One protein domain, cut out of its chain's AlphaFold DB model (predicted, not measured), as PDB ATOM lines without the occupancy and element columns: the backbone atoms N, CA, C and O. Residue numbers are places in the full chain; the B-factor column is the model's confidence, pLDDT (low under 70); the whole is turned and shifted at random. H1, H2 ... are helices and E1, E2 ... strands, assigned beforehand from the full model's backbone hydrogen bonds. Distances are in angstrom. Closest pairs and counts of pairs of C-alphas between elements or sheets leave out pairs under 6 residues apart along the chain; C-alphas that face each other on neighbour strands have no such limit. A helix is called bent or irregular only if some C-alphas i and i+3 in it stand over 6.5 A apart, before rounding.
ATOM      1  N   THR A 431      34.496 -39.146  14.520       90.00
ATOM      2  CA  THR A 431      34.017 -37.765  14.543       90.00
ATOM      3  C   THR A 431      34.581 -37.034  13.335       90.00
ATOM      4  O   THR A 431      35.787 -37.052  13.081       90.00
ATOM      5  N   VAL A 432      33.703 -36.375  12.589       91.94
ATOM      6  CA  VAL A 432      34.020 -35.656  11.355       91.94
ATOM      7  C   VAL A 432      33.565 -34.209  11.446       91.94
ATOM      8  O   VAL A 432      32.697 -33.859  12.243       91.94
ATOM      9  N   SER A 433      34.138 -33.361  10.599       92.25
ATOM     10  CA  SER A 433      33.728 -31.970  10.462       92.25
ATOM     11  C   SER A 433      33.594 -31.550   9.006       92.25
ATOM     12  O   SER A 433      34.242 -32.108   8.119       92.25
ATOM     13  N   ARG A 434      32.749 -30.550   8.759       90.19
ATOM     14  CA  ARG A 434      32.541 -29.955   7.440       90.19
ATOM     15  C   ARG A 434      32.219 -28.476   7.578       90.19
ATOM     16  O   ARG A 434      31.458 -28.092   8.459       90.19
ATOM     17  N   ILE A 435      32.772 -27.662   6.689       88.75
ATOM     18  CA  ILE A 435      32.432 -26.242   6.587       88.75
ATOM     19  C   ILE A 435      31.388 -26.081   5.479       88.75
ATOM     20  O   ILE A 435      31.536 -26.649   4.394       88.75
ATOM     21  N   ILE A 436      30.309 -25.365   5.780       85.00
ATOM     22  CA  ILE A 436      29.253 -24.991   4.836       85.00
ATOM     23  C   ILE A 436      28.967 -23.511   5.058       85.00
ATOM     24  O   ILE A 436      28.616 -23.111   6.172       85.00
ATOM     25  N   ASP A 437      29.101 -22.715   3.998       86.69
ATOM     26  CA  ASP A 437      29.048 -21.256   4.073       86.69
ATOM     27  C   ASP A 437      30.032 -20.764   5.170       86.69
ATOM     28  O   ASP A 437      31.182 -21.202   5.201       86.69
ATOM     29  N   SER A 438      29.598 -19.924   6.113       87.50
ATOM     30  CA  SER A 438      30.426 -19.448   7.240       87.50
ATOM     31  C   SER A 438      30.326 -20.309   8.511       87.50
ATOM     32  O   SER A 438      30.658 -19.841   9.597       87.50
ATOM     33  N   ASN A 439      29.843 -21.555   8.422       90.69
ATOM     34  CA  ASN A 439      29.616 -22.416   9.589       90.69
ATOM     35  C   ASN A 439      30.390 -23.733   9.494       90.69
ATOM     36  O   ASN A 439      30.309 -24.455   8.498       90.69
ATOM     37  N   LYS A 440      31.090 -24.090  10.570       93.25
ATOM     38  CA  LYS A 440      31.754 -25.382  10.746       93.25
ATOM     39  C   LYS A 440      30.878 -26.310  11.581       93.25
ATOM     40  O   LYS A 440      30.620 -26.036  12.749       93.25
ATOM     41  N   TYR A 441      30.466 -27.423  10.995       94.12
ATOM     42  CA  TYR A 441      29.670 -28.455  11.649       94.12
ATOM     43  C   TYR A 441      30.543 -29.641  12.036       94.12
ATOM     44  O   TYR A 441      31.435 -30.026  11.277       94.12
ATOM     45  N   GLU A 442      30.276 -30.227  13.199       94.81
ATOM     46  CA  GLU A 442      30.935 -31.430  13.705       94.81
ATOM     47  C   GLU A 442      29.884 -32.484  14.068       94.81
ATOM     48  O   GLU A 442      28.793 -32.159  14.550       94.81
ATOM     49  N   GLY A 443      30.177 -33.747  13.769       92.69
ATOM     50  CA  GLY A 443      29.217 -34.836  13.915       92.69
ATOM     51  C   GLY A 443      29.861 -36.214  13.936       92.69
ATOM     52  O   GLY A 443      31.039 -36.378  13.622       92.69
ATOM     53  N   LEU A 444      29.067 -37.209  14.317       92.56
ATOM     54  CA  LEU A 444      29.474 -38.608  14.399       92.56
ATOM     55  C   LEU A 444      29.008 -39.372  13.158       92.56
ATOM     56  O   LEU A 444      27.840 -39.274  12.779       92.56
ATOM     57  N   VAL A 445      29.888 -40.178  12.564       92.19
ATOM     58  CA  VAL A 445      29.502 -41.117  11.501       92.19
ATOM     59  C   VAL A 445      28.799 -42.319  12.127       92.19
ATOM     60  O   VAL A 445      29.426 -43.109  12.829       92.19
ATOM     61  N   THR A 446      27.500 -42.482  11.883       90.94
ATOM     62  CA  THR A 446      26.698 -43.562  12.483       90.94
ATOM     63  C   THR A 446      26.760 -44.850  11.670       90.94
ATOM     64  O   THR A 446      26.784 -45.941  12.232       90.94
ATOM     65  N   ARG A 447      26.809 -44.736  10.338       90.56
ATOM     66  CA  ARG A 447      26.946 -45.856   9.396       90.56
ATOM     67  C   ARG A 447      27.438 -45.369   8.035       90.56
ATOM     68  O   ARG A 447      27.448 -44.168   7.765       90.56
ATOM     69  N   MET A 448      27.817 -46.302   7.168       89.50
ATOM     70  CA  MET A 448      28.285 -46.008   5.812       89.50
ATOM     71  C   MET A 448      27.609 -46.907   4.777       89.50
ATOM     72  O   MET A 448      27.259 -48.044   5.081       89.50
ATOM     73  N   SER A 449      27.448 -46.388   3.561       87.88
ATOM     74  CA  SER A 449      27.056 -47.140   2.366       87.88
ATOM     75  C   SER A 449      27.997 -46.748   1.227       87.88
ATOM     76  O   SER A 449      27.938 -45.627   0.723       87.88
ATOM     77  N   GLY A 450      28.936 -47.626   0.868       83.62
ATOM     78  CA  GLY A 450      30.003 -47.294  -0.081       83.62
ATOM     79  C   GLY A 450      30.860 -46.113   0.395       83.62
ATOM     80  O   GLY A 450      31.522 -46.187   1.431       83.62
ATOM     81  N   ALA A 451      30.866 -45.019  -0.372       81.44
ATOM     82  CA  ALA A 451      31.582 -43.791  -0.024       81.44
ATOM     83  C   ALA A 451      30.742 -42.801   0.802       81.44
ATOM     84  O   ALA A 451      31.291 -41.803   1.268       81.44
ATOM     85  N   ASP A 452      29.451 -43.064   1.005       87.00
ATOM     86  CA  ASP A 452      28.549 -42.148   1.694       87.00
ATOM     87  C   ASP A 452      28.482 -42.443   3.194       87.00
ATOM     88  O   ASP A 452      28.213 -43.567   3.629       87.00
ATOM     89  N   CYS A 453      28.722 -41.406   3.993       89.81
ATOM     90  CA  CYS A 453      28.653 -41.416   5.446       89.81
ATOM     91  C   CYS A 453      27.309 -40.849   5.906       89.81
ATOM     92  O   CYS A 453      26.927 -39.740   5.527       89.81
ATOM     93  N   TYR A 454      26.624 -41.585   6.775       93.06
ATOM     94  CA  TYR A 454      25.463 -41.092   7.505       93.06
ATOM     95  C   TYR A 454      25.956 -40.418   8.778       93.06
ATOM     96  O   TYR A 454      26.674 -41.034   9.567       93.06
ATOM     97  N   ILE A 455      25.610 -39.147   8.949       92.81
ATOM     98  CA  ILE A 455      26.178 -38.292   9.988       92.81
ATOM     99  C   ILE A 455      25.072 -37.819  10.914       92.81
ATOM    100  O   ILE A 455      24.069 -37.256  10.470       92.81
ATOM    101  N   LEU A 456      25.303 -37.990  12.210       94.19
ATOM    102  CA  LEU A 456      24.564 -37.292  13.243       94.19
ATOM    103  C   LEU A 456      25.352 -36.040  13.638       94.19
ATOM    104  O   LEU A 456      26.342 -36.127  14.365       94.19
ATOM    105  N   TRP A 457      24.933 -34.876  13.145       94.50
ATOM    106  CA  TRP A 457      25.544 -33.600  13.522       94.50
ATOM    107  C   TRP A 457      25.250 -33.280  14.988       94.50
ATOM    108  O   TRP A 457      24.099 -33.370  15.432       94.50
ATOM    109  N   THR A 458      26.287 -32.916  15.739       92.88
ATOM    110  CA  THR A 458      26.223 -32.669  17.188       92.88
ATOM    111  C   THR A 458      26.574 -31.236  17.561       92.88
ATOM    112  O   THR A 458      26.213 -30.798  18.652       92.88
ATOM    113  N   GLN A 459      27.266 -30.502  16.686       93.50
ATOM    114  CA  GLN A 459      27.693 -29.131  16.943       93.50
ATOM    115  C   GLN A 459      27.800 -28.325  15.645       93.50
ATOM    116  O   GLN A 459      28.197 -28.853  14.606       93.50
ATOM    117  N   GLY A 460      27.474 -27.036  15.714       93.56
ATOM    118  CA  GLY A 460      27.738 -26.036  14.683       93.56
ATOM    119  C   GLY A 460      28.473 -24.850  15.299       93.56
ATOM    120  O   GLY A 460      28.143 -24.426  16.400       93.56
ATOM    121  N   THR A 461      29.498 -24.343  14.623       94.25
ATOM    122  CA  THR A 461      30.277 -23.171  15.039       94.25
ATOM    123  C   THR A 461      30.247 -22.148  13.917       94.25
ATOM    124  O   THR A 461      30.680 -22.453  12.805       94.25
ATOM    125  N   ASN A 462      29.745 -20.951  14.193       92.38
ATOM    126  CA  ASN A 462      29.812 -19.844  13.248       92.38
ATOM    127  C   ASN A 462      31.233 -19.272  13.265       92.38
ATOM    128  O   ASN A 462      31.727 -18.862  14.310       92.38
ATOM    129  N   LEU A 463      31.905 -19.279  12.117       91.00
ATOM    130  CA  LEU A 463      33.316 -18.905  12.009       91.00
ATOM    131  C   LEU A 463      33.550 -17.390  12.086       91.00
ATOM    132  O   LEU A 463      34.673 -16.972  12.332       91.00
ATOM    133  N   ASN A 464      32.511 -16.570  11.901       92.25
ATOM    134  CA  ASN A 464      32.645 -15.111  11.917       92.25
ATOM    135  C   ASN A 464      32.644 -14.552  13.346       92.25
ATOM    136  O   ASN A 464      33.320 -13.569  13.625       92.25
ATOM    137  N   ASN A 465      31.867 -15.159  14.247       92.50
ATOM    138  CA  ASN A 465      31.706 -14.695  15.630       92.50
ATOM    139  C   ASN A 465      32.043 -15.766  16.681       92.50
ATOM    140  O   ASN A 465      31.836 -15.539  17.869       92.50
ATOM    141  N   ASN A 466      32.532 -16.933  16.251       90.00
ATOM    142  CA  ASN A 466      32.864 -18.088  17.087       90.00
ATOM    143  C   ASN A 466      31.714 -18.607  17.968       90.00
ATOM    144  O   ASN A 466      31.955 -19.359  18.913       90.00
ATOM    145  N   ASN A 467      30.459 -18.258  17.666       93.12
ATOM    146  CA  ASN A 467      29.315 -18.750  18.424       93.12
ATOM    147  C   ASN A 467      29.102 -20.250  18.159       93.12
ATOM    148  O   ASN A 467      29.085 -20.690  17.004       93.12
ATOM    149  N   VAL A 468      28.925 -21.030  19.227       92.31
ATOM    150  CA  VAL A 468      28.803 -22.490  19.185       92.31
ATOM    151  C   VAL A 468      27.398 -22.914  19.595       92.31
ATOM    152  O   VAL A 468      26.985 -22.726  20.735       92.31
ATOM    153  N   THR A 469      26.703 -23.605  18.697       91.25
ATOM    154  CA  THR A 469      25.441 -24.286  18.991       91.25
ATOM    155  C   THR A 469      25.700 -25.780  19.148       91.25
ATOM    156  O   THR A 469      26.251 -26.417  18.245       91.25
ATOM    157  N   LYS A 470      25.288 -26.368  20.275       93.38
ATOM    158  CA  LYS A 470      25.384 -27.813  20.535       93.38
ATOM    159  C   LYS A 470      24.012 -28.472  20.417       93.38
ATOM    160  O   LYS A 470      22.994 -27.853  20.699       93.38
ATOM    161  N   ARG A 471      23.990 -29.743  20.012       92.38
ATOM    162  CA  ARG A 471      22.788 -30.591  20.052       92.38
ATOM    163  C   ARG A 471      22.381 -30.887  21.495       92.38
ATOM    164  O   ARG A 471      21.197 -30.880  21.822       92.38
ATOM    165  N   GLU A 472      23.359 -31.173  22.346       89.31
ATOM    166  CA  GLU A 472      23.133 -31.428  23.765       89.31
ATOM    167  C   GLU A 472      22.518 -30.204  24.452       89.31
ATOM    168  O   GLU A 472      22.940 -29.078  24.200       89.31
ATOM    169  N   GLY A 473      21.514 -30.430  25.301       85.06
ATOM    170  CA  GLY A 473      20.797 -29.364  26.005       85.06
ATOM    171  C   GLY A 473      19.696 -28.670  25.195       85.06
ATOM    172  O   GLY A 473      19.001 -27.828  25.750       85.06
ATOM    173  N   THR A 474      19.492 -29.031  23.920       87.25
ATOM    174  CA  THR A 474      18.390 -28.497  23.090       87.25
ATOM    175  C   THR A 474      17.203 -29.455  23.014       87.25
ATOM    176  O   THR A 474      17.358 -30.679  23.102       87.25
ATOM    177  N   THR A 475      16.009 -28.901  22.810       87.44
ATOM    178  CA  THR A 475      14.772 -29.672  22.636       87.44
ATOM    179  C   THR A 475      14.801 -30.495  21.346       87.44
ATOM    180  O   THR A 475      15.489 -30.170  20.380       87.44
ATOM    181  N   ILE A 476      14.004 -31.563  21.268       84.12
ATOM    182  CA  ILE A 476      13.981 -32.423  20.072       84.12
ATOM    183  C   ILE A 476      13.562 -31.644  18.809       84.12
ATOM    184  O   ILE A 476      14.121 -31.855  17.731       84.12
ATOM    185  N   ASN A 477      12.630 -30.695  18.933       84.25
ATOM    186  CA  ASN A 477      12.213 -29.844  17.815       84.25
ATOM    187  C   ASN A 477      13.348 -28.936  17.323       84.25
ATOM    188  O   ASN A 477      13.533 -28.775  16.117       84.25
ATOM    189  N   GLU A 478      14.144 -28.383  18.232       87.94
ATOM    190  CA  GLU A 478      15.331 -27.596  17.894       87.94
ATOM    191  C   GLU A 478      16.390 -28.443  17.186       87.94
ATOM    192  O   GLU A 478      16.931 -28.024  16.160       87.94
ATOM    193  N   GLN A 479      16.617 -29.675  17.650       89.19
ATOM    194  CA  GLN A 479      17.517 -30.617  16.981       89.19
ATOM    195  C   GLN A 479      17.053 -30.929  15.549       89.19
ATOM    196  O   GLN A 479      17.880 -30.942  14.633       89.19
ATOM    197  N   LYS A 480      15.737 -31.093  15.327       87.12
ATOM    198  CA  LYS A 480      15.140 -31.282  13.988       87.12
ATOM    199  C   LYS A 480      15.405 -30.117  13.069       87.12
ATOM    200  O   LYS A 480      15.737 -30.300  11.900       87.12
ATOM    201  N   GLN A 481      15.239 -28.920  13.604       89.06
ATOM    202  CA  GLN A 481      15.391 -27.706  12.834       89.06
ATOM    203  C   GLN A 481      16.853 -27.428  12.490       89.06
ATOM    204  O   GLN A 481      17.124 -27.031  11.359       89.06
ATOM    205  N   MET A 482      17.777 -27.653  13.425       89.00
ATOM    206  CA  MET A 482      19.173 -27.222  13.296       89.00
ATOM    207  C   MET A 482      20.131 -28.307  12.797       89.00
ATOM    208  O   MET A 482      20.998 -28.012  11.978       89.00
ATOM    209  N   PHE A 483      19.987 -29.553  13.260       91.94
ATOM    210  CA  PHE A 483      20.979 -30.614  13.036       91.94
ATOM    211  C   PHE A 483      20.462 -31.817  12.234       91.94
ATOM    212  O   PHE A 483      21.270 -32.554  11.668       91.94
ATOM    213  N   GLY A 484      19.146 -32.035  12.172       90.88
ATOM    214  CA  GLY A 484      18.554 -33.195  11.495       90.88
ATOM    215  C   GLY A 484      18.837 -34.511  12.231       90.88
ATOM    216  O   GLY A 484      19.059 -34.512  13.438       90.88
ATOM    217  N   TRP A 485      18.834 -35.641  11.525       90.56
ATOM    218  CA  TRP A 485      19.220 -36.973  12.025       90.56
ATOM    219  C   TRP A 485      19.978 -37.756  10.960       90.56
ATOM    220  O   TRP A 485      20.077 -37.329   9.810       90.56
ATOM    221  N   ASP A 486      20.488 -38.931  11.317       82.62
ATOM    222  CA  ASP A 486      21.132 -39.824  10.365       82.62
ATOM    223  C   ASP A 486      20.191 -40.144   9.181       82.62
ATOM    224  O   ASP A 486      19.158 -40.804   9.295       82.62
ATOM    225  N   GLY A 487      20.519 -39.605   8.004       83.88
ATOM    226  CA  GLY A 487      19.689 -39.728   6.802       83.88
ATOM    227  C   GLY A 487      18.449 -38.824   6.732       83.88
ATOM    228  O   GLY A 487      17.690 -38.953   5.776       83.88
ATOM    229  N   ILE A 488      18.229 -37.915   7.689       87.81
ATOM    230  CA  ILE A 488      17.195 -36.863   7.618       87.81
ATOM    231  C   ILE A 488      17.864 -35.486   7.728       87.81
ATOM    232  O   ILE A 488      18.423 -35.190   8.780       87.81
ATOM    233  N   PRO A 489      17.839 -34.626   6.697       89.75
ATOM    234  CA  PRO A 489      18.417 -33.288   6.796       89.75
ATOM    235  C   PRO A 489      17.618 -32.384   7.760       89.75
ATOM    236  O   PRO A 489      16.431 -32.628   7.991       89.75
ATOM    237  N   PRO A 490      18.238 -31.332   8.323       91.44
ATOM    238  CA  PRO A 490      17.531 -30.363   9.148       91.44
ATOM    239  C   PRO A 490      16.540 -29.531   8.336       91.44
ATOM    240  O   PRO A 490      16.789 -29.205   7.174       91.44
ATOM    241  N   THR A 491      15.434 -29.123   8.964       88.19
ATOM    242  CA  THR A 491      14.381 -28.369   8.264       88.19
ATOM    243  C   THR A 491      14.738 -26.903   8.018       88.19
ATOM    244  O   THR A 491      14.354 -26.372   6.980       88.19
ATOM    245  N   LYS A 492      15.489 -26.239   8.915       88.19
ATOM    246  CA  LYS A 492      15.895 -24.831   8.715       88.19
ATOM    247  C   LYS A 492      17.077 -24.679   7.761       88.19
ATOM    248  O   LYS A 492      17.180 -23.657   7.094       88.19
ATOM    249  N   ASN A 493      17.965 -25.671   7.691       86.12
ATOM    250  CA  ASN A 493      19.124 -25.632   6.800       86.12
ATOM    251  C   ASN A 493      19.272 -26.926   5.981       86.12
ATOM    252  O   ASN A 493      20.153 -27.741   6.267       86.12
ATOM    253  N   PRO A 494      18.479 -27.104   4.910       85.19
ATOM    254  CA  PRO A 494      18.548 -28.300   4.071       85.19
ATOM    255  C   PRO A 494      19.913 -28.519   3.394       85.19
ATOM    256  O   PRO A 494      20.216 -29.637   2.974       85.19
ATOM    257  N   LYS A 495      20.765 -27.481   3.293       86.31
ATOM    258  CA  LYS A 495      22.130 -27.606   2.751       86.31
ATOM    259  C   LYS A 495      23.029 -28.472   3.637       86.31
ATOM    260  O   LYS A 495      23.974 -29.082   3.127       86.31
ATOM    261  N   LEU A 496      22.753 -28.541   4.944       90.00
ATOM    262  CA  LEU A 496      23.448 -29.433   5.868       90.00
ATOM    263  C   LEU A 496      22.963 -30.871   5.651       90.00
ATOM    264  O   LEU A 496      22.133 -31.406   6.383       90.00
ATOM    265  N   LYS A 497      23.488 -31.507   4.603       90.81
ATOM    266  CA  LYS A 497      23.197 -32.911   4.301       90.81
ATOM    267  C   LYS A 497      23.636 -33.802   5.473       90.81
ATOM    268  O   LYS A 497      24.703 -33.603   6.054       90.81
ATOM    269  N   THR A 498      22.838 -34.818   5.782       90.62
ATOM    270  CA  THR A 498      23.166 -35.861   6.777       90.62
ATOM    271  C   THR A 498      23.619 -37.169   6.137       90.62
ATOM    272  O   THR A 498      24.015 -38.096   6.836       90.62
ATOM    273  N   ILE A 499      23.605 -37.224   4.805       91.31
ATOM    274  CA  ILE A 499      24.296 -38.218   3.988       91.31
ATOM    275  C   ILE A 499      25.342 -37.446   3.196       91.31
ATOM    276  O   ILE A 499      25.001 -36.584   2.381       91.31
ATOM    277  N   VAL A 500      26.613 -37.682   3.498       87.50
ATOM    278  CA  VAL A 500      27.725 -36.929   2.918       87.50
ATOM    279  C   VAL A 500      28.801 -37.903   2.490       87.50
ATOM    280  O   VAL A 500      29.229 -38.743   3.275       87.50
ATOM    281  N   ASN A 501      29.278 -37.764   1.261       85.62
ATOM    282  CA  ASN A 501      30.412 -38.542   0.798       85.62
ATOM    283  C   ASN A 501      31.636 -38.290   1.693       85.62
ATOM    284  O   ASN A 501      31.966 -37.132   1.975       85.62
ATOM    285  N   LYS A 502      32.350 -39.348   2.091       84.44
ATOM    286  CA  LYS A 502      33.550 -39.269   2.944       84.44
ATOM    287  C   LYS A 502      34.596 -38.283   2.427       84.44
ATOM    288  O   LYS A 502      35.332 -37.686   3.200       84.44
ATOM    289  N   ALA A 503      34.618 -38.055   1.117       78.19
ATOM    290  CA  ALA A 503      35.498 -37.105   0.460       78.19
ATOM    291  C   ALA A 503      35.247 -35.640   0.854       78.19
ATOM    292  O   ALA A 503      36.136 -34.813   0.689       78.19
ATOM    293  N   ARG A 504      34.051 -35.283   1.330       82.00
ATOM    294  CA  ARG A 504      33.691 -33.913   1.743       82.00
ATOM    295  C   ARG A 504      33.788 -33.689   3.254       82.00
ATOM    296  O   ARG A 504      33.252 -32.707   3.769       82.00
ATOM    297  N   LEU A 505      34.410 -34.622   3.965       86.31
ATOM    298  CA  LEU A 505      34.495 -34.629   5.416       86.31
ATOM    299  C   LEU A 505      35.951 -34.564   5.849       86.31
ATOM    300  O   LEU A 505      36.816 -35.234   5.290       86.31
ATOM    301  N   ASN A 506      36.195 -33.793   6.898       87.38
ATOM    302  CA  ASN A 506      37.473 -33.763   7.586       87.38
ATOM    303  C   ASN A 506      37.378 -34.666   8.812       87.38
ATOM    304  O   ASN A 506      36.558 -34.411   9.698       87.38
ATOM    305  N   LEU A 507      38.211 -35.703   8.874       87.31
ATOM    306  CA  LEU A 507      38.329 -36.544  10.061       87.31
ATOM    307  C   LEU A 507      38.871 -35.700  11.225       87.31
ATOM    308  O   LEU A 507      39.935 -35.098  11.109       87.31
ATOM    309  N   LYS A 508      38.123 -35.630  12.328       87.31
ATOM    310  CA  LYS A 508      38.535 -34.936  13.557       87.31
ATOM    311  C   LYS A 508      39.190 -35.890  14.536       87.31
ATOM    312  O   LYS A 508      40.298 -35.640  14.995       87.31
ATOM    313  N   THR A 509      38.498 -36.984  14.822       86.06
ATOM    314  CA  THR A 509      38.940 -37.981  15.792       86.06
ATOM    315  C   THR A 509      38.521 -39.342  15.281       86.06
ATOM    316  O   THR A 509      37.335 -39.555  15.016       86.06
ATOM    317  N   SER A 510      39.477 -40.260  15.139       84.69
ATOM    318  CA  SER A 510      39.143 -41.636  14.786       84.69
ATOM    319  C   SER A 510      38.730 -42.424  16.022       84.69
ATOM    320  O   SER A 510      39.302 -42.266  17.100       84.69
ATOM    321  N   CYS A 511      37.742 -43.293  15.860       76.44
ATOM    322  CA  CYS A 511      37.392 -44.282  16.856       76.44
ATOM    323  C   CYS A 511      38.305 -45.513  16.709       76.44
ATOM    324  O   CYS A 511      38.346 -46.155  15.658       76.44
ATOM    325  N   SER A 512      39.089 -45.836  17.737       70.25
ATOM    326  CA  SER A 512      39.952 -47.024  17.743       70.25
ATOM    327  C   SER A 512      39.161 -48.284  18.093       70.25
ATOM    328  O   SER A 512      38.377 -48.284  19.037       70.25
ATOM    329  N   ASN A 513      39.416 -49.384  17.376       64.06
ATOM    330  CA  ASN A 513      38.795 -50.685  17.659       64.06
ATOM    331  C   ASN A 513      39.422 -51.409  18.872       64.06
ATOM    332  O   ASN A 513      38.856 -52.394  19.327       64.06
ATOM    333  N   ASN A 514      40.547 -50.923  19.417       58.53
ATOM    334  CA  ASN A 514      41.268 -51.543  20.538       58.53
ATOM    335  C   ASN A 514      41.709 -50.503  21.595       58.53
ATOM    336  O   ASN A 514      42.653 -49.775  21.311       58.53
ATOM    337  N   LYS A 515      41.026 -50.512  22.768       55.34
ATOM    338  CA  LYS A 515      41.412 -50.185  24.186       55.34
ATOM    339  C   LYS A 515      42.254 -48.907  24.468       55.34
ATOM    340  O   LYS A 515      42.995 -48.450  23.625       55.34
ATOM    341  N   SER A 516      42.285 -48.241  25.629       53.50
ATOM    342  CA  SER A 516      41.784 -48.380  27.013       53.50
ATOM    343  C   SER A 516      42.067 -47.024  27.689       53.50
ATOM    344  O   SER A 516      43.222 -46.622  27.744       53.50
ATOM    345  N   THR A 517      41.060 -46.241  28.074       48.97
ATOM    346  CA  THR A 517      40.713 -45.983  29.491       48.97
ATOM    347  C   THR A 517      39.191 -45.935  29.715       48.97
ATOM    348  O   THR A 517      38.733 -46.089  30.843       48.97
ATOM    349  N   CYS A 518      38.401 -45.845  28.637       54.22
ATOM    350  CA  CYS A 518      36.933 -45.888  28.633       54.22
ATOM    351  C   CYS A 518      36.467 -47.041  27.718       54.22
ATOM    352  O   CYS A 518      36.568 -46.928  26.503       54.22
ATOM    353  N   LYS A 519      36.011 -48.167  28.283       53.81
ATOM    354  CA  LYS A 519      35.776 -49.497  27.658       53.81
ATOM    355  C   LYS A 519      34.791 -49.604  26.454       53.81
ATOM    356  O   LYS A 519      34.294 -50.696  26.208       53.81
ATOM    357  N   LEU A 520      34.478 -48.553  25.700       61.84
ATOM    358  CA  LEU A 520      33.445 -48.594  24.648       61.84
ATOM    359  C   LEU A 520      34.032 -48.865  23.253       61.84
ATOM    360  O   LEU A 520      34.977 -48.196  22.834       61.84
ATOM    361  N   THR A 521      33.450 -49.812  22.509       72.06
ATOM    362  CA  THR A 521      33.748 -49.988  21.076       72.06
ATOM    363  C   THR A 521      33.054 -48.903  20.243       72.06
ATOM    364  O   THR A 521      32.122 -48.240  20.705       72.06
ATOM    365  N   CYS A 522      33.446 -48.731  18.974       76.50
ATOM    366  CA  CYS A 522      32.768 -47.788  18.073       76.50
ATOM    367  C   CYS A 522      31.270 -48.080  17.938       76.50
ATOM    368  O   CYS A 522      30.466 -47.152  17.865       76.50
ATOM    369  N   LYS A 523      30.888 -49.363  17.965       80.25
ATOM    370  CA  LYS A 523      29.488 -49.789  17.945       80.25
ATOM    371  C   LYS A 523      28.750 -49.311  19.195       80.25
ATOM    372  O   LYS A 523      27.668 -48.751  19.058       80.25
ATOM    373  N   ASP A 524      29.347 -49.469  20.372       79.31
ATOM    374  CA  ASP A 524      28.718 -49.080  21.640       79.31
ATOM    375  C   ASP A 524      28.547 -47.561  21.732       79.31
ATOM    376  O   ASP A 524      27.468 -47.086  22.068       79.31
ATOM    377  N   LYS A 525      29.561 -46.792  21.313       79.62
ATOM    378  CA  LYS A 525      29.481 -45.324  21.245       79.62
ATOM    379  C   LYS A 525      28.381 -44.850  20.291       79.62
ATOM    380  O   LYS A 525      27.665 -43.899  20.593       79.62
ATOM    381  N   ILE A 526      28.228 -45.503  19.136       84.56
ATOM    382  CA  ILE A 526      27.127 -45.199  18.211       84.56
ATOM    383  C   ILE A 526      25.778 -45.499  18.876       84.56
ATOM    384  O   ILE A 526      24.879 -44.666  18.796       84.56
ATOM    385  N   GLN A 527      25.631 -46.655  19.531       85.75
ATOM    386  CA  GLN A 527      24.381 -47.027  20.204       85.75
ATOM    387  C   GLN A 527      24.025 -46.054  21.329       85.75
ATOM    388  O   GLN A 527      22.890 -45.593  21.382       85.75
ATOM    389  N   GLU A 528      24.988 -45.678  22.169       84.50
ATOM    390  CA  GLU A 528      24.804 -44.687  23.233       84.50
ATOM    391  C   GLU A 528      24.310 -43.347  22.673       84.50
ATOM    392  O   GLU A 528      23.323 -42.781  23.144       84.50
ATOM    393  N   VAL A 529      24.954 -42.858  21.611       84.44
ATOM    394  CA  VAL A 529      24.595 -41.586  20.978       84.44
ATOM    395  C   VAL A 529      23.214 -41.654  20.318       84.44
ATOM    396  O   VAL A 529      22.433 -40.712  20.448       84.44
ATOM    397  N   LEU A 530      22.880 -42.754  19.638       85.75
ATOM    398  CA  LEU A 530      21.555 -42.946  19.033       85.75
ATOM    399  C   LEU A 530      20.453 -43.139  20.083       85.75
ATOM    400  O   LEU A 530      19.327 -42.700  19.861       85.75
ATOM    401  N   PHE A 531      20.769 -43.748  21.228       86.62
ATOM    402  CA  PHE A 531      19.857 -43.855  22.364       86.62
ATOM    403  C   PHE A 531      19.604 -42.486  23.005       86.62
ATOM    404  O   PHE A 531      18.458 -42.145  23.293       86.62
ATOM    405  N   LYS A 532      20.654 -41.671  23.168       86.50
ATOM    406  CA  LYS A 532      20.554 -40.299  23.689       86.50
ATOM    407  C   LYS A 532      19.786 -39.367  22.745       86.50
ATOM    408  O   LYS A 532      19.077 -38.477  23.209       86.50
ATOM    409  N   TYR A 533      19.904 -39.569  21.432       87.50
ATOM    410  CA  TYR A 533      19.256 -38.749  20.402       87.50
ATOM    411  C   TYR A 533      18.390 -39.599  19.459       87.50
ATOM    412  O   TYR A 533      18.726 -39.747  18.278       87.50
TER     413      TYR A 533
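Overview. This is residues 431 to 533 of the 599 residues of the protein "TSP1_spondin domain-containing protein" of viral metagenome (UniProt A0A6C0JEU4). A strongly twisted sheet is built round a hairpin of two long, sharply bent strands, E2 and E3, with H2 crossing over them and H1 only grazing the sheet. E1 and then E6 extend the sheet beyond E2, while the short E4 and E5 sit along different parts of E3. The printed part has 103 residues with two named helices and six named strands, and along the chain H1 comes between E4 and E5 and H2 comes after E6; in the branched sheet E1 and E2, E1 and E6, E2 and E3, E3 and E4, and E3 and E5 are antiparallel neighbours, and the class is mixed, helices and strands. It is compact, with a radius of gyration of the C-alphas of 13.7 A, and rounded, spanning 38 by 30 by 25 A.

Along the chain. E1, residues 431 to 436, begins at C-alpha 431 (34.017, -37.765, 14.543) and is 16.7 A long. E2, residues 439 to 449, measures 25.9 A and bends by 80 degrees at residue 446. E3, residues 452 to 462, measures 25.2 A and bends by 76 degrees at residue 458. E4 is residues 468 to 470, H1 476 to 482, E5 499 to 501 and E6 506 to 509. H2, residues 522 to 532, is 15.4 A long and ends at C-alpha 532 (20.554, -40.299, 23.689).

Arrangement. E1 to E4 form a meander, each strand the antiparallel neighbour of the one before. Within hydrogen-bond range are N 434 of E1 and O 441 of E2, at 2.9 A, and N 444 of E2 and O 456 of E3, at 2.9 A. On E3's other side are E4, with N 469 and O 460 at 2.8 A, and E5, with N 453 and O 500 at 2.8 A. E6 pairs with E1 through N 433 and O 506, 2.8 A. H2 is on the sheet at a height of 9.3 A; its closest C-alphas to E2 are Ile 526 and Thr 446, 6.0 A. In H1 and H2 every O i to N i+4 pair is within hydrogen-bond range.

Size, cuts and confidence. The C-alphas of Lys 492 and Ser 516 are the two farthest apart, 39.5 A. The printed part has no cut; the links H1 to E5 and E6 to H2 are long. Residues 513 to 520 have pLDDT under 70.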